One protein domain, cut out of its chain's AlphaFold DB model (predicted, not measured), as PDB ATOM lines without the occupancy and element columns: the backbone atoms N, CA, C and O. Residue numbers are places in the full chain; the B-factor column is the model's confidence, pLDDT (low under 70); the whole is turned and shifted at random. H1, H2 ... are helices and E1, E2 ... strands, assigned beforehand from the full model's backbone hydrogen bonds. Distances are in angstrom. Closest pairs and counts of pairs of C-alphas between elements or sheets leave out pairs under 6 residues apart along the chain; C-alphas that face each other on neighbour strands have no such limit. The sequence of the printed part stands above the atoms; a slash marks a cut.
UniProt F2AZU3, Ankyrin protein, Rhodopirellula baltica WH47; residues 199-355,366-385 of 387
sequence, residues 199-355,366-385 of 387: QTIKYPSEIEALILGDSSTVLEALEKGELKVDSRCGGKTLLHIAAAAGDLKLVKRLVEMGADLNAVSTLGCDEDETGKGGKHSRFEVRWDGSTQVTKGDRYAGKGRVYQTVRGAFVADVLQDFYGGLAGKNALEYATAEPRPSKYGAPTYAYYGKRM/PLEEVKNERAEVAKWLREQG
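AT A GLANCE: This is residues 199 to 355 and 366 to 385 of the 387 residues of the protein "Ankyrin protein" of Rhodopirellula baltica WH47 (UniProt F2AZU3). A cluster of helices packs round the short helix H3, with H4 and H7 side by side with it and the long helix H9 crossing H3 and H7; a small three-stranded sheet, with H5 over its strand E3, lies at one end of the whole. H1 and H6 also pack on H3, while H2 packs on H1 and H8 on H6. The printed part has 177 residues with nine named helices and three named strands, along the chain E1 H1 H2 H3 H4 H5 E2 E3 H6 H7 H8 H9. The sheet runs E1 E2 E3 and is mixed; the class is mostly helix. The whole is compact, with a radius of gyration of the C-alphas of 15.3 A and spans of 44 by 37 by 28 A.

HOW THE PARTS SIT: In the sheet, E1, residues 199 to 202, is parallel to E2, residues 280 to 284, at 14 degrees, with N 200 and O 281 2.9 A apart. E2 and E3, residues 292 to 295, form an antiparallel hairpin, with N 282 and O 294 2.8 A apart. H1, residues 205 to 212, H2, 216 to 223, H3, 238 to 245, H4, 248 to 256, and H5, 271 to 275, come between E1 and E2: a strand-helix-strand unit, two parallel neighbour strands with helices between. H5 is on the sheet, over E3, at a height over the sheet of 8.6 A. H3, the hub, is apart from E2. H3 and H4 form a helical hairpin at a shallow tilt of 14 degrees, the closest C-alphas being those of Ala 242 and Val 251, 5.9 A. H7, residues 330 to 335, touches H3 at a shallow tilt of 7 degrees, closest at His 240 and Ala 330, C-alphas 4.5 A apart. H9, residues 366 to 383, touches H3 with residues 370 to 378 alone, at a steep tilt of 45 degrees; the closest C-alphas, of Ala 243 and Val 377, are 6.3 A apart. H6, residues 309 to 318, touches H8, residues 347 to 351. In H8 0 of 1 O i to N i+4 pairs and 2 of 2 O i to N i+3 pairs are within hydrogen-bond range; in the other helices every O i to N i+4 pair is.

IN THESE COORDINATES: E1 begins at C-alpha 199, (1.815, -63.017, -84.332). H9 measures 25.8 A from first to last C-alpha and ends at C-alpha 383, (-31.051, -81.991, -82.230). H6 measures 14.3 A and E2 13.6 A.

THE WHOLE: The two C-alphas farthest apart, those of Arg 298 and Glu 383, are 46.4 A apart. Residues 356 to 365 are not printed; C-alphas 355 and 366 are 12.7 A apart across the cut. The links H2 to H3, H4 to H5, E3 to H6, H6 to H7 and H7 to H8 are long. The pLDDT is under 70 in residues 299 to 300 and 340 to 355.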
ATOM      1  N   GLN A 199       2.195 -61.840 -85.098       84.12
ATOM      2  CA  GLN A 199       1.815 -63.017 -84.332       84.12
ATOM      3  C   GLN A 199       1.923 -64.226 -85.245       84.12
ATOM      4  O   GLN A 199       1.447 -64.162 -86.373       84.12
ATOM      5  N   THR A 200       2.511 -65.311 -84.758       89.56
ATOM      6  CA  THR A 200       2.565 -66.608 -85.440       89.56
ATOM      7  C   THR A 200       1.983 -67.653 -84.515       89.56
ATOM      8  O   THR A 200       2.380 -67.713 -83.354       89.56
ATOM      9  N   ILE A 201       1.080 -68.487 -85.022       93.31
ATOM     10  CA  ILE A 201       0.571 -69.651 -84.307       93.31
ATOM     11  C   ILE A 201       0.997 -70.942 -85.002       93.31
ATOM     12  O   ILE A 201       1.046 -71.021 -86.232       93.31
ATOM     13  N   LYS A 202       1.308 -71.949 -84.193       96.81
ATOM     14  CA  LYS A 202       1.557 -73.325 -84.606       96.81
ATOM     15  C   LYS A 202       0.679 -74.243 -83.758       96.81
ATOM     16  O   LYS A 202       0.621 -74.080 -82.540       96.81
ATOM     17  N   TYR A 203       0.035 -75.198 -84.415       98.06
ATOM     18  CA  TYR A 203      -0.736 -76.272 -83.793       98.06
ATOM     19  C   TYR A 203      -0.002 -77.614 -83.975       98.06
ATOM     20  O   TYR A 203       0.926 -77.696 -84.791       98.06
ATOM     21  N   PRO A 204      -0.417 -78.679 -83.268       97.75
ATOM     22  CA  PRO A 204      -0.120 -80.048 -83.675       97.75
ATOM     23  C   PRO A 204      -0.629 -80.308 -85.105       97.75
ATOM     24  O   PRO A 204      -1.618 -79.708 -85.532       97.75
ATOM     25  N   SER A 205       0.049 -81.175 -85.857       96.56
ATOM     26  CA  SER A 205      -0.174 -81.402 -87.299       96.56
ATOM     27  C   SER A 205      -1.621 -81.747 -87.657       96.56
ATOM     28  O   SER A 205      -2.183 -81.217 -88.609       96.56
ATOM     29  N   GLU A 206      -2.213 -82.619 -86.861       96.94
ATOM     30  CA  GLU A 206      -3.556 -83.167 -86.975       96.94
ATOM     31  C   GLU A 206      -4.640 -82.137 -86.616       96.94
ATOM     32  O   GLU A 206      -5.692 -82.089 -87.249       96.94
ATOM     33  N   ILE A 207      -4.351 -81.218 -85.688       98.25
ATOM     34  CA  ILE A 207      -5.219 -80.063 -85.413       98.25
ATOM     35  C   ILE A 207      -5.102 -79.011 -86.518       98.25
ATOM     36  O   ILE A 207      -6.106 -78.421 -86.912       98.25
ATOM     37  N   GLU A 208      -3.904 -78.796 -87.061       97.75
ATOM     38  CA  GLU A 208      -3.706 -77.913 -88.210       97.75
ATOM     39  C   GLU A 208      -4.443 -78.430 -89.457       97.75
ATOM     40  O   GLU A 208      -5.101 -77.642 -90.140       97.75
ATOM     41  N   ALA A 209      -4.402 -79.742 -89.713       97.56
ATOM     42  CA  ALA A 209      -5.172 -80.401 -90.767       97.56
ATOM     43  C   ALA A 209      -6.688 -80.245 -90.550       97.56
ATOM     44  O   ALA A 209      -7.386 -79.779 -91.452       97.56
ATOM     45  N   LEU A 210      -7.186 -80.506 -89.334       98.31
ATOM     46  CA  LEU A 210      -8.604 -80.346 -88.991       98.31
ATOM     47  C   LEU A 210      -9.096 -78.903 -89.207       98.31
ATOM     48  O   LEU A 210     -10.142 -78.689 -89.818       98.31
ATOM     49  N   ILE A 211      -8.324 -77.900 -88.775       98.00
ATOM     50  CA  ILE A 211      -8.634 -76.475 -89.000       98.00
ATOM     51  C   ILE A 211      -8.668 -76.137 -90.503       98.00
ATOM     52  O   ILE A 211      -9.459 -75.296 -90.938       98.00
ATOM     53  N   LEU A 212      -7.835 -76.801 -91.307       95.25
ATOM     54  CA  LEU A 212      -7.799 -76.671 -92.764       95.25
ATOM     55  C   LEU A 212      -8.878 -77.500 -93.494       95.25
ATOM     56  O   LEU A 212      -9.016 -77.340 -94.705       95.25
ATOM     57  N   GLY A 213      -9.686 -78.292 -92.778       95.12
ATOM     58  CA  GLY A 213     -10.804 -79.073 -93.325       95.12
ATOM     59  C   GLY A 213     -10.530 -80.564 -93.543       95.12
ATOM     60  O   GLY A 213     -11.323 -81.216 -94.213       95.12
ATOM     61  N   ASP A 214      -9.442 -81.108 -92.993       96.88
ATOM     62  CA  ASP A 214      -9.085 -82.528 -93.100       96.88
ATOM     63  C   ASP A 214      -8.980 -83.197 -91.719       96.88
ATOM     64  O   ASP A 214      -8.001 -83.034 -90.988       96.88
ATOM     65  N   SER A 215      -9.997 -83.983 -91.367       97.75
ATOM     66  CA  SER A 215     -10.063 -84.763 -90.126       97.75
ATOM     67  C   SER A 215      -9.448 -86.163 -90.214       97.75
ATOM     68  O   SER A 215      -9.471 -86.880 -89.213       97.75
ATOM     69  N   SER A 216      -8.891 -86.578 -91.362       97.44
ATOM     70  CA  SER A 216      -8.357 -87.937 -91.558       97.44
ATOM     71  C   SER A 216      -7.304 -88.312 -90.510       97.44
ATOM     72  O   SER A 216      -7.444 -89.320 -89.824       97.44
ATOM     73  N   THR A 217      -6.308 -87.448 -90.314       96.69
ATOM     74  CA  THR A 217      -5.221 -87.631 -89.337       96.69
ATOM     75  C   THR A 217      -5.720 -87.744 -87.892       96.69
ATOM     76  O   THR A 217      -5.220 -88.574 -87.135       96.69
ATOM     77  N   VAL A 218      -6.743 -86.968 -87.515       97.81
ATOM     78  CA  VAL A 218      -7.390 -87.048 -86.193       97.81
ATOM     79  C   VAL A 218      -8.131 -88.375 -86.029       97.81
ATOM     80  O   VAL A 218      -7.992 -89.026 -84.995       97.81
ATOM     81  N   LEU A 219      -8.899 -88.795 -87.039       97.50
ATOM     82  CA  LEU A 219      -9.632 -90.064 -87.019       97.50
ATOM     83  C   LEU A 219      -8.682 -91.263 -86.934       97.50
ATOM     84  O   LEU A 219      -8.884 -92.134 -86.094       97.50
ATOM     85  N   GLU A 220      -7.612 -91.277 -87.727       96.62
ATOM     86  CA  GLU A 220      -6.595 -92.328 -87.668       96.62
ATOM     87  C   GLU A 220      -5.917 -92.417 -86.295       96.62
ATOM     88  O   GLU A 220      -5.715 -93.520 -85.786       96.62
ATOM     89  N   ALA A 221      -5.570 -91.281 -85.680       96.75
ATOM     90  CA  ALA A 221      -4.942 -91.256 -84.359       96.75
ATOM     91  C   ALA A 221      -5.897 -91.749 -83.254       96.75
ATOM     92  O   ALA A 221      -5.472 -92.463 -82.343       96.75
ATOM     93  N   LEU A 222      -7.192 -91.422 -83.353       96.94
ATOM     94  CA  LEU A 222      -8.238 -91.940 -82.464       96.94
ATOM     95  C   LEU A 222      -8.433 -93.457 -82.629       96.94
ATOM     96  O   LEU A 222      -8.543 -94.174 -81.638       96.94
ATOM     97  N   GLU A 223      -8.456 -93.962 -83.866       95.50
ATOM     98  CA  GLU A 223      -8.648 -95.390 -84.161       95.50
ATOM     99  C   GLU A 223      -7.438 -96.250 -83.759       95.50
ATOM    100  O   GLU A 223      -7.611 -97.388 -83.323       95.50
ATOM    101  N   LYS A 224      -6.220 -95.697 -83.833       96.50
ATOM    102  CA  LYS A 224      -4.985 -96.330 -83.326       96.50
ATOM    103  C   LYS A 224      -4.831 -96.222 -81.800       96.50
ATOM    104  O   LYS A 224      -3.972 -96.894 -81.233       96.50
ATOM    105  N   GLY A 225      -5.634 -95.389 -81.131       94.62
ATOM    106  CA  GLY A 225      -5.505 -95.090 -79.698       94.62
ATOM    107  C   GLY A 225      -4.299 -94.208 -79.342       94.62
ATOM    108  O   GLY A 225      -3.927 -94.124 -78.173       94.62
ATOM    109  N   GLU A 226      -3.688 -93.559 -80.337       94.69
ATOM    110  CA  GLU A 226      -2.602 -92.581 -80.174       94.69
ATOM    111  C   GLU A 226      -3.130 -91.254 -79.606       94.69
ATOM    112  O   GLU A 226      -2.439 -90.573 -78.850       94.69
ATOM    113  N   LEU A 227      -4.383 -90.921 -79.934       95.44
ATOM    114  CA  LEU A 227      -5.129 -89.783 -79.411       95.44
ATOM    115  C   LEU A 227      -6.381 -90.280 -78.679       95.44
ATOM    116  O   LEU A 227      -7.003 -91.259 -79.095       95.44
ATOM    117  N   LYS A 228      -6.777 -89.604 -77.596       96.69
ATOM    118  CA  LYS A 228      -8.009 -89.925 -76.864       96.69
ATOM    119  C   LYS A 228      -9.143 -88.987 -77.263       96.69
ATOM    120  O   LYS A 228      -8.914 -87.832 -77.616       96.69
ATOM    121  N   VAL A 229     -10.378 -89.471 -77.153       96.56
ATOM    122  CA  VAL A 229     -11.588 -88.699 -77.489       96.56
ATOM    123  C   VAL A 229     -11.770 -87.452 -76.603       96.56
ATOM    124  O   VAL A 229     -12.358 -86.461 -77.038       96.56
ATOM    125  N   ASP A 230     -11.232 -87.484 -75.382       93.75
ATOM    126  CA  ASP A 230     -11.286 -86.426 -74.370       93.75
ATOM    127  C   ASP A 230     -10.042 -85.515 -74.328       93.75
ATOM    128  O   ASP A 230     -10.074 -84.492 -73.635       93.75
ATOM    129  N   SER A 231      -8.984 -85.826 -75.094       95.81
ATOM    130  CA  SER A 231      -7.768 -85.000 -75.185       95.81
ATOM    131  C   SER A 231      -8.084 -83.561 -75.605       95.81
ATOM    132  O   SER A 231      -8.980 -83.290 -76.420       95.81
ATOM    133  N   ARG A 232      -7.322 -82.609 -75.056       97.50
ATOM    134  CA  ARG A 232      -7.525 -81.171 -75.253       97.50
ATOM    135  C   ARG A 232      -6.336 -80.515 -75.936       97.50
ATOM    136  O   ARG A 232      -5.208 -80.635 -75.479       97.50
ATOM    137  N   CYS A 233      -6.594 -79.728 -76.976       97.94
ATOM    138  CA  CYS A 233      -5.593 -78.886 -77.623       97.94
ATOM    139  C   CYS A 233      -5.929 -77.411 -77.367       97.94
ATOM    140  O   CYS A 233      -7.015 -76.945 -77.718       97.94
ATOM    141  N   GLY A 234      -5.031 -76.672 -76.706       96.62
ATOM    142  CA  GLY A 234      -5.283 -75.271 -76.327       96.62
ATOM    143  C   GLY A 234      -6.575 -75.095 -75.515       96.62
ATOM    144  O   GLY A 234      -7.411 -74.257 -75.849       96.62
ATOM    145  N   GLY A 235      -6.799 -75.964 -74.521       97.06
ATOM    146  CA  GLY A 235      -7.988 -75.959 -73.656       97.06
ATOM    147  C   GLY A 235      -9.292 -76.492 -74.276       97.06
ATOM    148  O   GLY A 235     -10.285 -76.672 -73.564       97.06
ATOM    149  N   LYS A 236      -9.311 -76.804 -75.577       98.44
ATOM    150  CA  LYS A 236     -10.494 -77.270 -76.326       98.44
ATOM    151  C   LYS A 236     -10.437 -78.777 -76.569       98.44
ATOM    152  O   LYS A 236      -9.410 -79.270 -77.020       98.44
ATOM    153  N   THR A 237     -11.531 -79.505 -76.327       98.31
ATOM    154  CA  THR A 237     -11.638 -80.907 -76.789       98.31
ATOM    155  C   THR A 237     -11.785 -80.958 -78.312       98.31
ATOM    156  O   THR A 237     -12.198 -79.972 -78.932       98.31
ATOM    157  N   LEU A 238     -11.535 -82.125 -78.909       98.44
ATOM    158  CA  LEU A 238     -11.763 -82.373 -80.338       98.44
ATOM    159  C   LEU A 238     -13.159 -81.952 -80.824       98.44
ATOM    160  O   LEU A 238     -13.276 -81.399 -81.914       98.44
ATOM    161  N   LEU A 239     -14.202 -82.137 -80.005       98.44
ATOM    162  CA  LEU A 239     -15.581 -81.784 -80.364       98.44
ATOM    163  C   LEU A 239     -15.759 -80.271 -80.586       98.44
ATOM    164  O   LEU A 239     -16.451 -79.867 -81.517       98.44
ATOM    165  N   HIS A 240     -15.085 -79.433 -79.791       98.81
ATOM    166  CA  HIS A 240     -15.100 -77.974 -79.966       98.81
ATOM    167  C   HIS A 240     -14.402 -77.556 -81.266       98.81
ATOM    168  O   HIS A 240     -14.893 -76.684 -81.979       98.81
ATOM    169  N   ILE A 241     -13.261 -78.180 -81.582       98.69
ATOM    170  CA  ILE A 241     -12.464 -77.847 -82.773       98.69
ATOM    171  C   ILE A 241     -13.193 -78.316 -84.037       98.69
ATOM    172  O   ILE A 241     -13.319 -77.545 -84.983       98.69
ATOM    173  N   ALA A 242     -13.756 -79.528 -84.028       98.69
ATOM    174  CA  ALA A 242     -14.588 -80.047 -85.112       98.69
ATOM    175  C   ALA A 242     -15.831 -79.168 -85.351       98.69
ATOM    176  O   ALA A 242     -16.173 -78.876 -86.496       98.69
ATOM    177  N   ALA A 243     -16.461 -78.676 -84.278       98.75
ATOM    178  CA  ALA A 243     -17.604 -77.778 -84.370       98.75
ATOM    179  C   ALA A 243     -17.242 -76.376 -84.888       98.75
ATOM    180  O   ALA A 243     -17.955 -75.833 -85.733       98.75
ATOM    181  N   ALA A 244     -16.105 -75.814 -84.466       98.44
ATOM    182  CA  ALA A 244     -15.556 -74.589 -85.047       98.44
ATOM    183  C   ALA A 244     -15.203 -74.763 -86.534       98.44
ATOM    184  O   ALA A 244     -15.419 -73.845 -87.322       98.44
ATOM    185  N   ALA A 245     -14.695 -75.940 -86.914       98.12
ATOM    186  CA  ALA A 245     -14.310 -76.286 -88.278       98.12
ATOM    187  C   ALA A 245     -15.486 -76.655 -89.200       98.12
ATOM    188  O   ALA A 245     -15.274 -76.728 -90.407       98.12
ATOM    189  N   GLY A 246     -16.692 -76.888 -88.669       98.44
ATOM    190  CA  GLY A 246     -17.864 -77.319 -89.446       98.44
ATOM    191  C   GLY A 246     -17.888 -78.810 -89.819       98.44
ATOM    192  O   GLY A 246     -18.753 -79.231 -90.583       98.44
ATOM    193  N   ASP A 247     -16.980 -79.636 -89.289       98.56
ATOM    194  CA  ASP A 247     -16.898 -81.054 -89.661       98.56
ATOM    195  C   ASP A 247     -17.967 -81.898 -88.945       98.56
ATOM    196  O   ASP A 247     -17.732 -82.527 -87.910       98.56
ATOM    197  N   LEU A 248     -19.163 -81.943 -89.537       98.62
ATOM    198  CA  LEU A 248     -20.286 -82.750 -89.056       98.62
ATOM    199  C   LEU A 248     -19.984 -84.259 -89.015       98.62
ATOM    200  O   LEU A 248     -20.583 -84.975 -88.209       98.62
ATOM    201  N   LYS A 249     -19.075 -84.761 -89.862       98.38
ATOM    202  CA  LYS A 249     -18.703 -86.182 -89.882       98.38
ATOM    203  C   LYS A 249     -17.854 -86.514 -88.658       98.38
ATOM    204  O   LYS A 249     -18.178 -87.464 -87.945       98.38
ATOM    205  N   LEU A 250     -16.825 -85.712 -88.380       98.62
ATOM    206  CA  LEU A 250     -16.004 -85.861 -87.179       98.62
ATOM    207  C   LEU A 250     -16.827 -85.615 -85.908       98.62
ATOM    208  O   LEU A 250     -16.728 -86.406 -84.978       98.62
ATOM    209  N   VAL A 251     -17.688 -84.589 -85.873       98.75
ATOM    210  CA  VAL A 251     -18.582 -84.312 -84.729       98.75
ATOM    211  C   VAL A 251     -19.428 -85.538 -84.364       98.75
ATOM    212  O   VAL A 251     -19.431 -85.950 -83.204       98.75
ATOM    213  N   LYS A 252     -20.094 -86.167 -85.344       98.50
ATOM    214  CA  LYS A 252     -20.868 -87.399 -85.119       98.50
ATOM    215  C   LYS A 252     -19.984 -88.538 -84.617       98.50
ATOM    216  O   LYS A 252     -20.321 -89.179 -83.626       98.50
ATOM    217  N   ARG A 253     -18.829 -88.742 -85.257       98.31
ATOM    218  CA  ARG A 253     -17.902 -89.824 -84.911       98.31
ATOM    219  C   ARG A 253     -17.328 -89.687 -83.499       98.31
ATOM    220  O   ARG A 253     -17.226 -90.680 -82.790       98.31
ATOM    221  N   LEU A 254     -17.012 -88.472 -83.059       98.56
ATOM    222  CA  LEU A 254     -16.560 -88.202 -81.691       98.56
ATOM    223  C   LEU A 254     -17.638 -88.565 -80.661       98.56
ATOM    224  O   LEU A 254     -17.325 -89.201 -79.659       98.56
ATOM    225  N   VAL A 255     -18.903 -88.217 -80.919       97.81
ATOM    226  CA  VAL A 255     -20.027 -88.565 -80.031       97.81
ATOM    227  C   VAL A 255     -20.272 -90.082 -80.000       97.81
ATOM    228  O   VAL A 255     -20.448 -90.636 -78.919       97.81
ATOM    229  N   GLU A 256     -20.185 -90.782 -81.139       97.56
ATOM    230  CA  GLU A 256     -20.201 -92.261 -81.183       97.56
ATOM    231  C   GLU A 256     -19.070 -92.891 -80.351       97.56
ATOM    232  O   GLU A 256     -19.259 -93.940 -79.739       97.56
ATOM    233  N   MET A 257     -17.897 -92.252 -80.324       97.56
ATOM    234  CA  MET A 257     -16.728 -92.672 -79.542       97.56
ATOM    235  C   MET A 257     -16.777 -92.215 -78.072       97.56
ATOM    236  O   MET A 257     -15.809 -92.417 -77.341       97.56
ATOM    237  N   GLY A 258     -17.892 -91.633 -77.617       97.25
ATOM    238  CA  GLY A 258     -18.111 -91.264 -76.217       97.25
ATOM    239  C   GLY A 258     -17.600 -89.879 -75.812       97.25
ATOM    240  O   GLY A 258     -17.394 -89.645 -74.623       97.25
ATOM    241  N   ALA A 259     -17.396 -88.954 -76.758       97.81
ATOM    242  CA  ALA A 259     -17.113 -87.556 -76.431       97.81
ATOM    243  C   ALA A 259     -18.242 -86.943 -75.586       97.81
ATOM    244  O   ALA A 259     -19.414 -87.017 -75.960       97.81
ATOM    245  N   ASP A 260     -17.890 -86.273 -74.485       97.75
ATOM    246  CA  ASP A 260     -18.861 -85.517 -73.692       97.75
ATOM    247  C   ASP A 260     -19.386 -84.311 -74.486       97.75
ATOM    248  O   ASP A 260     -18.677 -83.331 -74.730       97.75
ATOM    249  N   LEU A 261     -20.662 -84.394 -74.868       97.00
ATOM    250  CA  LEU A 261     -21.402 -83.360 -75.589       97.00
ATOM    251  C   LEU A 261     -21.529 -82.051 -74.789       97.00
ATOM    252  O   LEU A 261     -21.628 -80.980 -75.385       97.00
ATOM    253  N   ASN A 262     -21.522 -82.132 -73.454       97.12
ATOM    254  CA  ASN A 262     -21.672 -80.989 -72.551       97.12
ATOM    255  C   ASN A 262     -20.326 -80.430 -72.071       97.12
ATOM    256  O   ASN A 262     -20.308 -79.488 -71.273       97.12
ATOM    257  N   ALA A 263     -19.207 -80.983 -72.548       97.94
ATOM    258  CA  ALA A 263     -17.890 -80.477 -72.215       97.94
ATOM    259  C   ALA A 263     -17.792 -78.996 -72.597       97.94
ATOM    260  O   ALA A 263     -18.171 -78.599 -73.698       97.94
ATOM    261  N   VAL A 264     -17.227 -78.197 -71.694       98.25
ATOM    262  CA  VAL A 264     -16.857 -76.807 -71.971       98.25
ATOM    263  C   VAL A 264     -15.353 -76.680 -72.176       98.25
ATOM    264  O   VAL A 264     -14.549 -77.431 -71.603       98.25
ATOM    265  N   SER A 265     -14.952 -75.722 -73.000       98.25
ATOM    266  CA  SER A 265     -13.560 -75.337 -73.200       98.25
ATOM    267  C   SER A 265     -12.968 -74.636 -71.974       98.25
ATOM    268  O   SER A 265     -13.662 -73.980 -71.197       98.25
ATOM    269  N   THR A 266     -11.652 -74.732 -71.824       97.31
ATOM    270  CA  THR A 266     -10.857 -73.876 -70.933       97.31
ATOM    271  C   THR A 266     -10.003 -72.933 -71.776       97.31
ATOM    272  O   THR A 266      -9.911 -73.104 -72.994       97.31
ATOM    273  N   LEU A 267      -9.332 -71.968 -71.143       93.50
ATOM    274  CA  LEU A 267      -8.203 -71.319 -71.805       93.50
ATOM    275  C   LEU A 267      -7.077 -72.342 -72.031       93.50
ATOM    276  O   LEU A 267      -6.892 -73.267 -71.234       93.50
ATOM    277  N   GLY A 268      -6.340 -72.165 -73.123       94.12
ATOM    278  CA  GLY A 268      -5.069 -72.824 -73.394       94.12
ATOM    279  C   GLY A 268      -3.881 -72.122 -72.736       94.12
ATOM    280  O   GLY A 268      -2.890 -72.782 -72.467       94.12
ATOM    281  N   CYS A 269      -3.962 -70.817 -72.459       93.06
ATOM    282  CA  CYS A 269      -2.986 -70.069 -71.654       93.06
ATOM    283  C   CYS A 269      -3.632 -68.807 -71.054       93.06
ATOM    284  O   CYS A 269      -4.700 -68.392 -71.508       93.06
ATOM    285  N   ASP A 270      -3.011 -68.226 -70.029       86.38
ATOM    286  CA  ASP A 270      -3.478 -67.013 -69.346       86.38
ATOM    287  C   ASP A 270      -2.889 -65.721 -69.948       86.38
ATOM    288  O   ASP A 270      -2.064 -65.739 -70.868       86.38
ATOM    289  N   GLU A 271      -3.343 -64.568 -69.445       76.50
ATOM    290  CA  GLU A 271      -2.895 -63.262 -69.937       76.50
ATOM    291  C   GLU A 271      -1.384 -63.049 -69.740       76.50
ATOM    292  O   GLU A 271      -0.739 -62.523 -70.654       76.50
ATOM    293  N   ASP A 272      -0.824 -63.523 -68.620       79.81
ATOM    294  CA  ASP A 272       0.603 -63.441 -68.282       79.81
ATOM    295  C   ASP A 272       1.469 -64.211 -69.288       79.81
ATOM    296  O   ASP A 272       2.468 -63.681 -69.787       79.81
ATOM    297  N   GLU A 273       1.075 -65.435 -69.651       90.06
ATOM    298  CA  GLU A 273       1.708 -66.201 -70.723       90.06
ATOM    299  C   GLU A 273       1.599 -65.438 -72.051       90.06
ATOM    300  O   GLU A 273       2.633 -65.183 -72.671       90.06
ATOM    301  N   THR A 274       0.414 -64.949 -72.457       80.69
ATOM    302  CA  THR A 274       0.311 -64.155 -73.707       80.69
ATOM    303  C   THR A 274       1.178 -62.888 -73.696       80.69
ATOM    304  O   THR A 274       1.628 -62.438 -74.756       80.69
ATOM    305  N   GLY A 275       1.448 -62.321 -72.515       77.69
ATOM    306  CA  GLY A 275       2.324 -61.168 -72.320       77.69
ATOM    307  C   GLY A 275       3.785 -61.432 -72.703       77.69
ATOM    308  O   GLY A 275       4.450 -60.531 -73.221       77.69
ATOM    309  N   LYS A 276       4.275 -62.673 -72.551       85.88
ATOM    310  CA  LYS A 276       5.681 -63.063 -72.808       85.88
ATOM    311  C   LYS A 276       6.136 -62.823 -74.250       85.88
ATOM    312  O   LYS A 276       7.331 -62.637 -74.497       85.88
ATOM    313  N   GLY A 277       5.203 -62.792 -75.203       82.75
ATOM    314  CA  GLY A 277       5.497 -62.497 -76.606       82.75
ATOM    315  C   GLY A 277       5.798 -61.017 -76.889       82.75
ATOM    316  O   GLY A 277       6.655 -60.706 -77.713       82.75
ATOM    317  N   GLY A 278       5.138 -60.078 -76.207       81.50
ATOM    318  CA  GLY A 278       5.241 -58.649 -76.531       81.50
ATOM    319  C   GLY A 278       4.781 -58.312 -77.963       81.50
ATOM    320  O   GLY A 278       3.787 -58.848 -78.447       81.50
ATOM    321  N   LYS A 279       5.501 -57.412 -78.656       75.38
ATOM    322  CA  LYS A 279       5.140 -56.890 -80.001       75.38
ATOM    323  C   LYS A 279       5.157 -57.946 -81.118       75.38
ATOM    324  O   LYS A 279       4.414 -57.837 -82.093       75.38
ATOM    325  N   HIS A 280       6.035 -58.936 -80.992       84.38
ATOM    326  CA  HIS A 280       6.222 -60.014 -81.959       84.38
ATOM    327  C   HIS A 280       6.111 -61.322 -81.189       84.38
ATOM    328  O   HIS A 280       6.971 -61.608 -80.365       84.38
ATOM    329  N   SER A 281       5.049 -62.092 -81.405       88.31
ATOM    330  CA  SER A 281       4.660 -63.196 -80.517       88.31
ATOM    331  C   SER A 281       4.505 -64.513 -81.276       88.31
ATOM    332  O   SER A 281       3.854 -64.572 -82.316       88.31
ATOM    333  N   ARG A 282       5.111 -65.586 -80.767       93.75
ATOM    334  CA  ARG A 282       4.979 -66.947 -81.301       93.75
ATOM    335  C   ARG A 282       4.224 -67.799 -80.287       93.75
ATOM    336  O   ARG A 282       4.710 -67.979 -79.174       93.75
ATOM    337  N   PHE A 283       3.070 -68.307 -80.699       95.50
ATOM    338  CA  PHE A 283       2.186 -69.191 -79.947       95.50
ATOM    339  C   PHE A 283       2.396 -70.627 -80.434       95.50
ATOM    340  O   PHE A 283       2.246 -70.906 -81.625       95.50
ATOM    341  N   GLU A 284       2.723 -71.539 -79.526       97.69
ATOM    342  CA  GLU A 284       2.720 -72.977 -79.791       97.69
ATOM    343  C   GLU A 284       1.610 -73.628 -78.967       97.69
ATOM    344  O   GLU A 284       1.737 -73.804 -77.754       97.69
ATOM    345  N   VAL A 285       0.504 -73.947 -79.641       98.00
ATOM    346  CA  VAL A 285      -0.632 -74.664 -79.058       98.00
ATOM    347  C   VAL A 285      -0.256 -76.136 -78.931       98.00
ATOM    348  O   VAL A 285       0.405 -76.694 -79.809       98.00
ATOM    349  N   ARG A 286      -0.640 -76.761 -77.817       97.00
ATOM    350  CA  ARG A 286      -0.203 -78.109 -77.440       97.00
ATOM    351  C   ARG A 286      -1.373 -78.972 -76.986       97.00
ATOM    352  O   ARG A 286      -2.391 -78.453 -76.523       97.00
ATOM    353  N   TRP A 287      -1.181 -80.283 -77.107       96.94
ATOM    354  CA  TRP A 287      -2.008 -81.292 -76.457       96.94
ATOM    355  C   TRP A 287      -1.763 -81.311 -74.951       96.94
ATOM    356  O   TRP A 287      -0.614 -81.253 -74.517       96.94
ATOM    357  N   ASP A 288      -2.854 -81.395 -74.192       93.12
ATOM    358  CA  ASP A 288      -2.925 -81.684 -72.758       93.12
ATOM    359  C   ASP A 288      -1.951 -80.849 -71.891       93.12
ATOM    360  O   ASP A 288      -1.460 -81.280 -70.848       93.12
ATOM    361  N   GLY A 289      -1.693 -79.609 -72.322       90.94
ATOM    362  CA  GLY A 289      -0.773 -78.669 -71.689       90.94
ATOM    363  C   GLY A 289      -0.998 -77.226 -72.145       90.94
ATOM    364  O   GLY A 289      -1.743 -76.962 -73.091       90.94
ATOM    365  N   SER A 290      -0.352 -76.281 -71.456       93.75
ATOM    366  CA  SER A 290      -0.490 -74.849 -71.746       93.75
ATOM    367  C   SER A 290       0.113 -74.475 -73.108       93.75
ATOM    368  O   SER A 290       1.203 -74.939 -73.466       93.75
ATOM    369  N   THR A 291      -0.580 -73.608 -73.847       96.62
ATOM    370  CA  THR A 291      -0.069 -72.936 -75.048       96.62
ATOM    371  C   THR A 291       1.135 -72.089 -74.652       96.62
ATOM    372  O   THR A 291       0.997 -71.133 -73.896       96.62
ATOM    373  N   GLN A 292       2.321 -72.411 -75.168       97.31
ATOM    374  CA  GLN A 292       3.519 -71.633 -74.858       97.31
ATOM    375  C   GLN A 292       3.593 -70.392 -75.743       97.31
ATOM    376  O   GLN A 292       3.450 -70.486 -76.966       97.31
ATOM    377  N   VAL A 293       3.898 -69.242 -75.142       95.19
ATOM    378  CA  VAL A 293       4.070 -67.979 -75.858       95.19
ATOM    379  C   VAL A 293       5.489 -67.451 -75.668       95.19
ATOM    380  O   VAL A 293       5.998 -67.270 -74.565       95.19
ATOM    381  N   THR A 294       6.158 -67.199 -76.789       94.81
ATOM    382  CA  THR A 294       7.537 -66.696 -76.840       94.81
ATOM    383  C   THR A 294       7.631 -65.457 -77.719       94.81
ATOM    384  O   THR A 294       6.711 -65.142 -78.480       94.81
ATOM    385  N   LYS A 295       8.763 -64.749 -77.656       90.50
ATOM    386  CA  LYS A 295       9.086 -63.716 -78.646       90.50
ATOM    387  C   LYS A 295       9.220 -64.369 -80.029       90.50
ATOM    388  O   LYS A 295      10.007 -65.297 -80.226       90.50
ATOM    389  N   GLY A 296       8.404 -63.897 -80.961       84.56
ATOM    390  CA  GLY A 296       8.400 -64.263 -82.372       84.56
ATOM    391  C   GLY A 296       9.207 -63.287 -83.224       84.56
ATOM    392  O   GLY A 296       9.700 -62.264 -82.746       84.56
ATOM    393  N   ASP A 297       9.321 -63.601 -84.509       79.31
ATOM    394  CA  ASP A 297      10.117 -62.813 -85.446       79.31
ATOM    395  C   ASP A 297       9.272 -61.696 -86.068       79.31
ATOM    396  O   ASP A 297       8.085 -61.871 -86.365       79.31
ATOM    397  N   ARG A 298       9.895 -60.537 -86.315       70.00
ATOM    398  CA  ARG A 298       9.215 -59.349 -86.856       70.00
ATOM    399  C   ARG A 298       8.426 -59.637 -88.135       70.00
ATOM    400  O   ARG A 298       7.337 -59.103 -88.299       70.00
ATOM    401  N   TYR A 299       8.969 -60.484 -89.007       65.44
ATOM    402  CA  TYR A 299       8.434 -60.776 -90.341       65.44
ATOM    403  C   TYR A 299       7.781 -62.163 -90.459       65.44
ATOM    404  O   TYR A 299       7.513 -62.617 -91.570       65.44
ATOM    405  N   ALA A 300       7.539 -62.860 -89.345       67.19
ATOM    406  CA  ALA A 300       6.907 -64.173 -89.389       67.19
ATOM    407  C   ALA A 300       5.428 -64.075 -89.812       67.19
ATOM    408  O   ALA A 300       4.682 -63.211 -89.349       67.19
ATOM    409  N   GLY A 301       5.001 -64.979 -90.701       74.19
ATOM    410  CA  GLY A 301       3.596 -65.109 -91.095       74.19
ATOM    411  C   GLY A 301       2.729 -65.662 -89.959       74.19
ATOM    412  O   GLY A 301       3.244 -66.256 -89.011       74.19
ATOM    413  N   LYS A 302       1.399 -65.524 -90.065       82.25
ATOM    414  CA  LYS A 302       0.478 -65.925 -88.985       82.25
ATOM    415  C   LYS A 302       0.469 -67.425 -88.646       82.25
ATOM    416  O   LYS A 302       0.008 -67.772 -87.569       82.25
ATOM    417  N   GLY A 303       0.982 -68.298 -89.510       87.44
ATOM    418  CA  GLY A 303       0.897 -69.762 -89.388       87.44
ATOM    419  C   GLY A 303       0.208 -70.376 -90.608       87.44
ATOM    420  O   GLY A 303      -0.347 -69.637 -91.426       87.44
ATOM    421  N   ARG A 304       0.242 -71.708 -90.767       89.62
ATOM    422  CA  ARG A 304      -0.302 -72.368 -91.971       89.62
ATOM    423  C   ARG A 304      -1.822 -72.230 -92.068       89.62
ATOM    424  O   ARG A 304      -2.325 -71.934 -93.146       89.62
ATOM    425  N   VAL A 305      -2.540 -72.343 -90.943       91.50
ATOM    426  CA  VAL A 305      -4.008 -72.176 -90.898       91.50
ATOM    427  C   VAL A 305      -4.466 -70.853 -91.523       91.50
ATOM    428  O   VAL A 305      -5.460 -70.808 -92.234       91.50
ATOM    429  N   TYR A 306      -3.685 -69.785 -91.355       86.81
ATOM    430  CA  TYR A 306      -4.005 -68.449 -91.853       86.81
ATOM    431  C   TYR A 306      -3.705 -68.228 -93.345       86.81
ATOM    432  O   TYR A 306      -3.870 -67.111 -93.830       86.81
ATOM    433  N   GLN A 307      -3.265 -69.260 -94.075       81.88
ATOM    434  CA  GLN A 307      -2.987 -69.189 -95.515       81.88
ATOM    435  C   GLN A 307      -4.228 -69.451 -96.386       81.88
ATOM    436  O   GLN A 307      -4.200 -69.138 -97.577       81.88
ATOM    437  N   THR A 308      -5.313 -69.985 -95.811       81.50
ATOM    438  CA  THR A 308      -6.579 -70.270 -96.509       81.50
ATOM    439  C   THR A 308      -7.748 -69.519 -95.868       81.50
ATOM    440  O   THR A 308      -7.698 -69.150 -94.695       81.50
ATOM    441  N   VAL A 309      -8.831 -69.309 -96.627       80.06
ATOM    442  CA  VAL A 309     -10.050 -68.642 -96.126       80.06
ATOM    443  C   VAL A 309     -10.659 -69.415 -94.957       80.06
ATOM    444  O   VAL A 309     -10.922 -68.830 -93.908       80.06
ATOM    445  N   ARG A 310     -10.823 -70.735 -95.133       90.94
ATOM    446  CA  ARG A 310     -11.361 -71.659 -94.128       90.94
ATOM    447  C   ARG A 310     -10.518 -71.646 -92.858       90.94
ATOM    448  O   ARG A 310     -11.038 -71.334 -91.793       90.94
ATOM    449  N   GLY A 311      -9.218 -71.916 -92.973       92.31
ATOM    450  CA  GLY A 311      -8.342 -72.009 -91.807       92.31
ATOM    451  C   GLY A 311      -8.199 -70.678 -91.066       92.31
ATOM    452  O   GLY A 311      -8.191 -70.671 -89.838       92.31
ATOM    453  N   ALA A 312      -8.177 -69.545 -91.779       87.31
ATOM    454  CA  ALA A 312      -8.176 -68.221 -91.160       87.31
ATOM    455  C   ALA A 312      -9.483 -67.942 -90.403       87.31
ATOM    456  O   ALA A 312      -9.434 -67.442 -89.283       87.31
ATOM    457  N   PHE A 313     -10.636 -68.277 -90.993       89.69
ATOM    458  CA  PHE A 313     -11.947 -68.131 -90.358       89.69
ATOM    459  C   PHE A 313     -12.059 -69.000 -89.098       89.69
ATOM    460  O   PHE A 313     -12.427 -68.502 -88.038       89.69
ATOM    461  N   VAL A 314     -11.688 -70.280 -89.187       95.69
ATOM    462  CA  VAL A 314     -11.746 -71.223 -88.062       95.69
ATOM    463  C   VAL A 314     -10.760 -70.824 -86.958       95.69
ATOM    464  O   VAL A 314     -11.143 -70.794 -85.795       95.69
ATOM    465  N   ALA A 315      -9.527 -70.424 -87.283       93.88
ATOM    466  CA  ALA A 315      -8.571 -69.934 -86.284       93.88
ATOM    467  C   ALA A 315      -9.045 -68.641 -85.585       93.88
ATOM    468  O   ALA A 315      -8.894 -68.506 -84.368       93.88
ATOM    469  N   ASP A 316      -9.683 -67.728 -86.325       89.62
ATOM    470  CA  ASP A 316     -10.316 -66.527 -85.769       89.62
ATOM    471  C   ASP A 316     -11.582 -66.869 -84.931       89.62
ATOM    472  O   ASP A 316     -11.921 -66.126 -84.011       89.62
ATOM    473  N   VAL A 317     -12.239 -68.023 -85.127       94.44
ATOM    474  CA  VAL A 317     -13.249 -68.568 -84.182       94.44
ATOM    475  C   VAL A 317     -12.598 -69.165 -82.923       94.44
ATOM    476  O   VAL A 317     -13.104 -68.968 -81.820       94.44
ATOM    477  N   LEU A 318     -11.475 -69.883 -83.056       96.12
ATOM    478  CA  LEU A 318     -10.815 -70.586 -81.943       96.12
ATOM    479  C   LEU A 318     -10.136 -69.653 -80.922       96.12
ATOM    480  O   LEU A 318      -9.983 -70.037 -79.762       96.12
ATOM    481  N   GLN A 319      -9.754 -68.438 -81.339       90.94
ATOM    482  CA  GLN A 319      -9.203 -67.368 -80.489       90.94
ATOM    483  C   GLN A 319      -7.893 -67.695 -79.747       90.94
ATOM    484  O   GLN A 319      -7.546 -67.026 -78.774       90.94
ATOM    485  N   ASP A 320      -7.100 -68.665 -80.208       94.31
ATOM    486  CA  ASP A 320      -5.880 -69.100 -79.505       94.31
ATOM    487  C   ASP A 320      -4.791 -68.011 -79.346       94.31
ATOM    488  O   ASP A 320      -3.988 -68.085 -78.417       94.31
ATOM    489  N   PHE A 321      -4.812 -66.933 -80.144       90.06
ATOM    490  CA  PHE A 321      -3.980 -65.732 -79.915       90.06
ATOM    491  C   PHE A 321      -4.330 -64.936 -78.637       90.06
ATOM    492  O   PHE A 321      -3.590 -64.026 -78.254       90.06
ATOM    493  N   TYR A 322      -5.447 -65.269 -77.990       83.75
ATOM    494  CA  TYR A 322      -5.905 -64.746 -76.700       83.75
ATOM    495  C   TYR A 322      -5.960 -65.845 -75.622       83.75
ATOM    496  O   TYR A 322      -6.589 -65.656 -74.589       83.75
ATOM    497  N   GLY A 323      -5.361 -67.015 -75.879       87.19
ATOM    498  CA  GLY A 323      -5.527 -68.196 -75.030       87.19
ATOM    499  C   GLY A 323      -6.835 -68.961 -75.262       87.19
ATOM    500  O   GLY A 323      -7.089 -69.929 -74.555       87.19
ATOM    501  N   GLY A 324      -7.641 -68.595 -76.263       90.62
ATOM    502  CA  GLY A 324      -8.896 -69.267 -76.609       90.62
ATOM    503  C   GLY A 324     -10.130 -68.663 -75.935       90.62
ATOM    504  O   GLY A 324     -10.104 -67.543 -75.430       90.62
ATOM    505  N   LEU A 325     -11.236 -69.410 -75.937       89.44
ATOM    506  CA  LEU A 325     -12.466 -69.061 -75.221       89.44
ATOM    507  C   LEU A 325     -12.684 -70.071 -74.093       89.44
ATOM    508  O   LEU A 325     -12.655 -71.274 -74.345       89.44
ATOM    509  N   ALA A 326     -12.942 -69.609 -72.870       92.88
ATOM    510  CA  ALA A 326     -13.292 -70.471 -71.739       92.88
ATOM    511  C   ALA A 326     -14.810 -70.555 -71.525       92.88
ATOM    512  O   ALA A 326     -15.544 -69.615 -71.832       92.88
ATOM    513  N   GLY A 327     -15.271 -71.679 -70.973       96.25
ATOM    514  CA  GLY A 327     -16.675 -71.904 -70.633       96.25
ATOM    515  C   GLY A 327     -17.599 -72.060 -71.840       96.25
ATOM    516  O   GLY A 327     -18.802 -71.898 -71.675       96.25
ATOM    517  N   LYS A 328     -17.058 -72.334 -73.036       97.25
ATOM    518  CA  LYS A 328     -17.832 -72.468 -74.277       97.25
ATOM    519  C   LYS A 328     -18.049 -73.923 -74.647       97.25
ATOM    520  O   LYS A 328     -17.086 -74.681 -74.638       97.25
ATOM    521  N   ASN A 329     -19.283 -74.294 -74.980       98.06
ATOM    522  CA  ASN A 329     -19.621 -75.637 -75.465       98.06
ATOM    523  C   ASN A 329     -19.452 -75.755 -76.997       98.06
ATOM    524  O   ASN A 329     -19.198 -74.770 -77.698       98.06
ATOM    525  N   ALA A 330     -19.598 -76.962 -77.548       98.19
ATOM    526  CA  ALA A 330     -19.431 -77.199 -78.985       98.19
ATOM    527  C   ALA A 330     -20.422 -76.414 -79.876       98.19
ATOM    528  O   ALA A 330     -20.046 -75.963 -80.958       98.19
ATOM    529  N   LEU A 331     -21.665 -76.195 -79.429       98.50
ATOM    530  CA  LEU A 331     -22.668 -75.420 -80.172       98.50
ATOM    531  C   LEU A 331     -22.288 -73.935 -80.243       98.50
ATOM    532  O   LEU A 331     -22.455 -73.298 -81.285       98.50
ATOM    533  N   GLU A 332     -21.717 -73.389 -79.172       98.06
ATOM    534  CA  GLU A 332     -21.184 -72.028 -79.169       98.06
ATOM    535  C   GLU A 332     -19.989 -71.887 -80.123       98.06
ATOM    536  O   GLU A 332     -19.924 -70.908 -80.861       98.06
ATOM    537  N   TYR A 333     -19.102 -72.883 -80.228       98.00
ATOM    538  CA  TYR A 333     -18.050 -72.882 -81.261       98.00
ATOM    539  C   TYR A 333     -18.586 -73.046 -82.689       98.00
ATOM    540  O   TYR A 333     -18.011 -72.473 -83.614       98.00
ATOM    541  N   ALA A 334     -19.697 -73.759 -82.896       98.06
ATOM    542  CA  ALA A 334     -20.365 -73.842 -84.199       98.06
ATOM    543  C   ALA A 334     -21.083 -72.534 -84.594       98.06
ATOM    544  O   ALA A 334     -21.312 -72.292 -85.775       98.06
ATOM    545  N   THR A 335     -21.427 -71.673 -83.632       96.12
ATOM    546  CA  THR A 335     -22.225 -70.451 -83.869       96.12
ATOM    547  C   THR A 335     -21.485 -69.139 -83.626       96.12
ATOM    548  O   THR A 335     -21.985 -68.089 -84.018       96.12
ATOM    549  N   ALA A 336     -20.292 -69.168 -83.030       90.44
ATOM    550  CA  ALA A 336     -19.487 -67.979 -82.783       90.44
ATOM    551  C   ALA A 336     -19.141 -67.227 -84.078       90.44
ATOM    552  O   ALA A 336     -18.773 -67.833 -85.090       90.44
ATOM    553  N   GLU A 337     -19.181 -65.899 -84.023       84.88
ATOM    554  CA  GLU A 337     -18.574 -65.064 -85.056       84.88
ATOM    555  C   GLU A 337     -17.046 -65.043 -84.873       84.88
ATOM    556  O   GLU A 337     -16.573 -64.896 -83.739       84.88
ATOM    557  N   PRO A 338     -16.251 -65.183 -85.950       82.56
ATOM    558  CA  PRO A 338     -14.798 -65.072 -85.876       82.56
ATOM    559  C   PRO A 338     -14.368 -63.694 -85.360       82.56
ATOM    560  O   PRO A 338     -14.834 -62.654 -85.832       82.56
ATOM    561  N   ARG A 339     -13.414 -63.680 -84.428       75.69
ATOM    562  CA  ARG A 339     -12.730 -62.465 -83.977       75.69
ATOM    563  C   ARG A 339     -11.309 -62.439 -84.531       75.69
ATOM    564  O   ARG A 339     -10.620 -63.453 -84.497       75.69
ATOM    565  N   PRO A 340     -10.805 -61.292 -84.990       65.06
ATOM    566  CA  PRO A 340      -9.446 -61.232 -85.496       65.06
ATOM    567  C   PRO A 340      -8.402 -61.330 -84.374       65.06
ATOM    568  O   PRO A 340      -8.679 -61.024 -83.220       65.06
ATOM    569  N   SER A 341      -7.185 -61.737 -84.732       61.09
ATOM    570  CA  SER A 341      -6.004 -61.810 -83.853       61.09
ATOM    571  C   SER A 341      -5.692 -60.507 -83.086       61.09
ATOM    572  O   SER A 341      -5.784 -59.428 -83.673       61.09
ATOM    573  N   LYS A 342      -5.171 -60.617 -81.848       55.53
ATOM    574  CA  LYS A 342      -4.797 -59.509 -80.929       55.53
ATOM    575  C   LYS A 342      -4.103 -58.322 -81.613       55.53
ATOM    576  O   LYS A 342      -4.405 -57.177 -81.285       55.53
ATOM    577  N   TYR A 343      -3.237 -58.574 -82.598       52.69
ATOM    578  CA  TYR A 343      -2.529 -57.535 -83.355       52.69
ATOM    579  C   TYR A 343      -2.758 -57.550 -84.880       52.69
ATOM    580  O   TYR A 343      -1.837 -57.249 -85.638       52.69
ATOM    581  N   GLY A 344      -3.960 -57.860 -85.372       51.91
ATOM    582  CA  GLY A 344      -4.259 -57.664 -86.796       51.91
ATOM    583  C   GLY A 344      -5.740 -57.721 -87.139       51.91
ATOM    584  O   GLY A 344      -6.550 -58.118 -86.317       51.91
ATOM    585  N   ALA A 345      -6.083 -57.369 -88.379       49.38
ATOM    586  CA  ALA A 345      -7.439 -57.507 -88.916       49.38
ATOM    587  C   ALA A 345      -7.808 -58.964 -89.274       49.38
ATOM    588  O   ALA A 345      -6.911 -59.813 -89.413       49.38
ATOM    589  N   PRO A 346      -9.117 -59.243 -89.471       50.66
ATOM    590  CA  PRO A 346      -9.611 -60.567 -89.839       50.66
ATOM    591  C   PRO A 346      -9.080 -60.972 -91.207       50.66
ATOM    592  O   PRO A 346      -9.384 -60.366 -92.236       50.66
ATOM    593  N   THR A 347      -8.257 -62.012 -91.224       51.31
ATOM    594  CA  THR A 347      -7.516 -62.407 -92.426       51.31
ATOM    595  C   THR A 347      -8.449 -62.978 -93.498       51.31
ATOM    596  O   THR A 347      -8.280 -62.661 -94.673       51.31
ATOM    597  N   TYR A 348      -9.509 -63.693 -93.097       51.72
ATOM    598  CA  TYR A 348     -10.569 -64.181 -93.993       51.72
ATOM    599  C   TYR A 348     -11.280 -63.045 -94.761       51.72
ATOM    600  O   TYR A 348     -11.642 -63.224 -95.923       51.72
ATOM    601  N   ALA A 349     -11.405 -61.847 -94.173       46.81
ATOM    602  CA  ALA A 349     -12.052 -60.700 -94.817       46.81
ATOM    603  C   ALA A 349     -11.218 -60.090 -95.963       46.81
ATOM    604  O   ALA A 349     -11.780 -59.497 -96.886       46.81
ATOM    605  N   TYR A 350      -9.889 -60.260 -95.955       47.53
ATOM    606  CA  TYR A 350      -9.033 -59.819 -97.064       47.53
ATOM    607  C   TYR A 350      -9.104 -60.749 -98.272       47.53
ATOM    608  O   TYR A 350      -9.030 -60.261 -99.398       47.53
ATOM    609  N   TYR A 351      -9.289 -62.056 -98.071       42.91
ATOM    610  CA  TYR A 351      -9.457 -62.997 -99.183       42.91
ATOM    611  C   TYR A 351     -10.724 -62.697 -99.999       42.91
ATOM    612  O   TYR A 351     -10.676 -62.740-101.225       42.91
ATOM    613  N   GLY A 352     -11.801 -62.233 -99.352       38.84
ATOM    614  CA  GLY A 352     -12.999 -61.721-100.036       38.84
ATOM    615  C   GLY A 352     -12.777 -60.473-100.912       38.84
ATOM    616  O   GLY A 352     -13.664 -60.109-101.677       38.84
ATOM    617  N   LYS A 353     -11.606 -59.818-100.829       38.12
ATOM    618  CA  LYS A 353     -11.200 -58.683-101.685       38.12
ATOM    619  C   LYS A 353      -9.913 -58.943-102.495       38.12
ATOM    620  O   LYS A 353      -9.460 -58.052-103.209       38.12
ATOM    621  N   ARG A 354      -9.312 -60.140-102.411       35.56
ATOM    622  CA  ARG A 354      -8.078 -60.522-103.127       35.56
ATOM    623  C   ARG A 354      -8.243 -61.856-103.864       35.56
ATOM    624  O   ARG A 354      -7.710 -62.878-103.448       35.56
ATOM    625  N   MET A 355      -8.864 -61.784-105.038       32.56
ATOM    626  CA  MET A 355      -8.498 -62.640-106.174       32.56
ATOM    627  C   MET A 355      -7.636 -61.798-107.130       32.56
ATOM    628  O   MET A 355      -8.182 -61.117-108.001       32.56
ATOM    629  N   PRO A 366     -15.489 -70.318-100.395       79.44
ATOM    630  CA  PRO A 366     -15.014 -71.050 -99.216       79.44
ATOM    631  C   PRO A 366     -15.405 -70.430 -97.868       79.44
ATOM    632  O   PRO A 366     -15.419 -71.118 -96.849       79.44
ATOM    633  N   LEU A 367     -15.733 -69.130 -97.840       80.88
ATOM    634  CA  LEU A 367     -16.279 -68.468 -96.653       80.88
ATOM    635  C   LEU A 367     -17.739 -68.865 -96.382       80.88
ATOM    636  O   LEU A 367     -18.127 -69.004 -95.226       80.88
ATOM    637  N   GLU A 368     -18.549 -69.038 -97.425       83.12
ATOM    638  CA  GLU A 368     -19.944 -69.465 -97.275       83.12
ATOM    639  C   GLU A 368     -20.044 -70.982 -97.068       83.12
ATOM    640  O   GLU A 368     -20.901 -71.423 -96.311       83.12
ATOM    641  N   GLU A 369     -19.129 -71.774 -97.640       89.25
ATOM    642  CA  GLU A 369     -18.985 -73.207 -97.331       89.25
ATOM    643  C   GLU A 369     -18.803 -73.438 -95.825       89.25
ATOM    644  O   GLU A 369     -19.654 -74.066 -95.197       89.25
ATOM    645  N   VAL A 370     -17.758 -72.858 -95.215       91.50
ATOM    646  CA  VAL A 370     -17.479 -73.066 -93.782       91.50
ATOM    647  C   VAL A 370     -18.598 -72.526 -92.882       91.50
ATOM    648  O   VAL A 370     -18.887 -73.116 -91.843       91.50
ATOM    649  N   LYS A 371     -19.295 -71.449 -93.276       90.75
ATOM    650  CA  LYS A 371     -20.492 -70.975 -92.555       90.75
ATOM    651  C   LYS A 371     -21.643 -71.979 -92.621       90.75
ATOM    652  O   LYS A 371     -22.244 -72.264 -91.588       90.75
ATOM    653  N   ASN A 372     -21.946 -72.510 -93.806       95.50
ATOM    654  CA  ASN A 372     -23.041 -73.460 -94.010       95.50
ATOM    655  C   ASN A 372     -22.772 -74.788 -93.288       95.50
ATOM    656  O   ASN A 372     -23.646 -75.307 -92.599       95.50
ATOM    657  N   GLU A 373     -21.546 -75.302 -93.370       97.69
ATOM    658  CA  GLU A 373     -21.116 -76.508 -92.653       97.69
ATOM    659  C   GLU A 373     -21.233 -76.343 -91.130       97.69
ATOM    660  O   GLU A 373     -21.819 -77.187 -90.447       97.69
ATOM    661  N   ARG A 374     -20.768 -75.209 -90.587       97.94
ATOM    662  CA  ARG A 374     -20.950 -74.862 -89.168       97.94
ATOM    663  C   ARG A 374     -22.422 -74.713 -88.781       97.94
ATOM    664  O   ARG A 374     -22.796 -75.120 -87.683       97.94
ATOM    665  N   ALA A 375     -23.271 -74.189 -89.665       98.06
ATOM    666  CA  ALA A 375     -24.711 -74.102 -89.429       98.06
ATOM    667  C   ALA A 375     -25.372 -75.492 -89.348       98.06
ATOM    668  O   ALA A 375     -26.187 -75.715 -88.449       98.06
ATOM    669  N   GLU A 376     -24.981 -76.448 -90.199       98.56
ATOM    670  CA  GLU A 376     -25.450 -77.840 -90.106       98.56
ATOM    671  C   GLU A 376     -24.927 -78.547 -88.843       98.56
ATOM    672  O   GLU A 376     -25.691 -79.261 -88.190       98.56
ATOM    673  N   VAL A 377     -23.682 -78.292 -88.413       98.75
ATOM    674  CA  VAL A 377     -23.198 -78.752 -87.096       98.75
ATOM    675  C   VAL A 377     -24.026 -78.156 -85.959       98.75
ATOM    676  O   VAL A 377     -24.504 -78.889 -85.094       98.75
ATOM    677  N   ALA A 378     -24.248 -76.842 -85.961       98.56
ATOM    678  CA  ALA A 378     -25.030 -76.159 -84.936       98.56
ATOM    679  C   ALA A 378     -26.485 -76.652 -84.885       98.56
ATOM    680  O   ALA A 378     -27.102 -76.697 -83.822       98.56
ATOM    681  N   LYS A 379     -27.069 -77.009 -86.028       98.69
ATOM    682  CA  LYS A 379     -28.390 -77.635 -86.108       98.69
ATOM    683  C   LYS A 379     -28.371 -79.032 -85.486       98.69
ATOM    684  O   LYS A 379     -29.150 -79.285 -84.571       98.69
ATOM    685  N   TRP A 380     -27.439 -79.893 -85.896       98.69
ATOM    686  CA  TRP A 380     -27.341 -81.259 -85.377       98.69
ATOM    687  C   TRP A 380     -27.060 -81.311 -83.866       98.69
ATOM    688  O   TRP A 380     -27.671 -82.103 -83.152       98.69
ATOM    689  N   LEU A 381     -26.197 -80.433 -83.342       98.38
ATOM    690  CA  LEU A 381     -25.921 -80.343 -81.901       98.38
ATOM    691  C   LEU A 381     -27.174 -79.967 -81.089       98.38
ATOM    692  O   LEU A 381     -27.399 -80.535 -80.020       98.38
ATOM    693  N   ARG A 382     -28.032 -79.077 -81.614       98.31
ATOM    694  CA  ARG A 382     -29.338 -78.765 -81.000       98.31
ATOM    695  C   ARG A 382     -30.302 -79.949 -81.053       98.31
ATOM    696  O   ARG A 382     -31.041 -80.164 -80.096       98.31
ATOM    697  N   GLU A 383     -30.281 -80.739 -82.128       98.00
ATOM    698  CA  GLU A 383     -31.051 -81.991 -82.230       98.00
ATOM    699  C   GLU A 383     -30.595 -83.034 -81.190       98.00
ATOM    700  O   GLU A 383     -31.422 -83.801 -80.706       98.00
ATOM    701  N   GLN A 384     -29.317 -83.017 -80.777       97.50
ATOM    702  CA  GLN A 384     -28.810 -83.827 -79.654       97.50
ATOM    703  C   GLN A 384     -29.131 -83.232 -78.264       97.50
ATOM    704  O   GLN A 384     -28.733 -83.791 -77.244       97.50
ATOM    705  N   GLY A 385     -29.846 -82.105 -78.198       94.81
ATOM    706  CA  GLY A 385     -30.263 -81.463 -76.949       94.81
ATOM    707  C   GLY A 385     -29.248 -80.502 -76.324       94.81
ATOM    708  O   GLY A 385     -29.532 -79.976 -75.244       94.81
TER     709      GLY A 385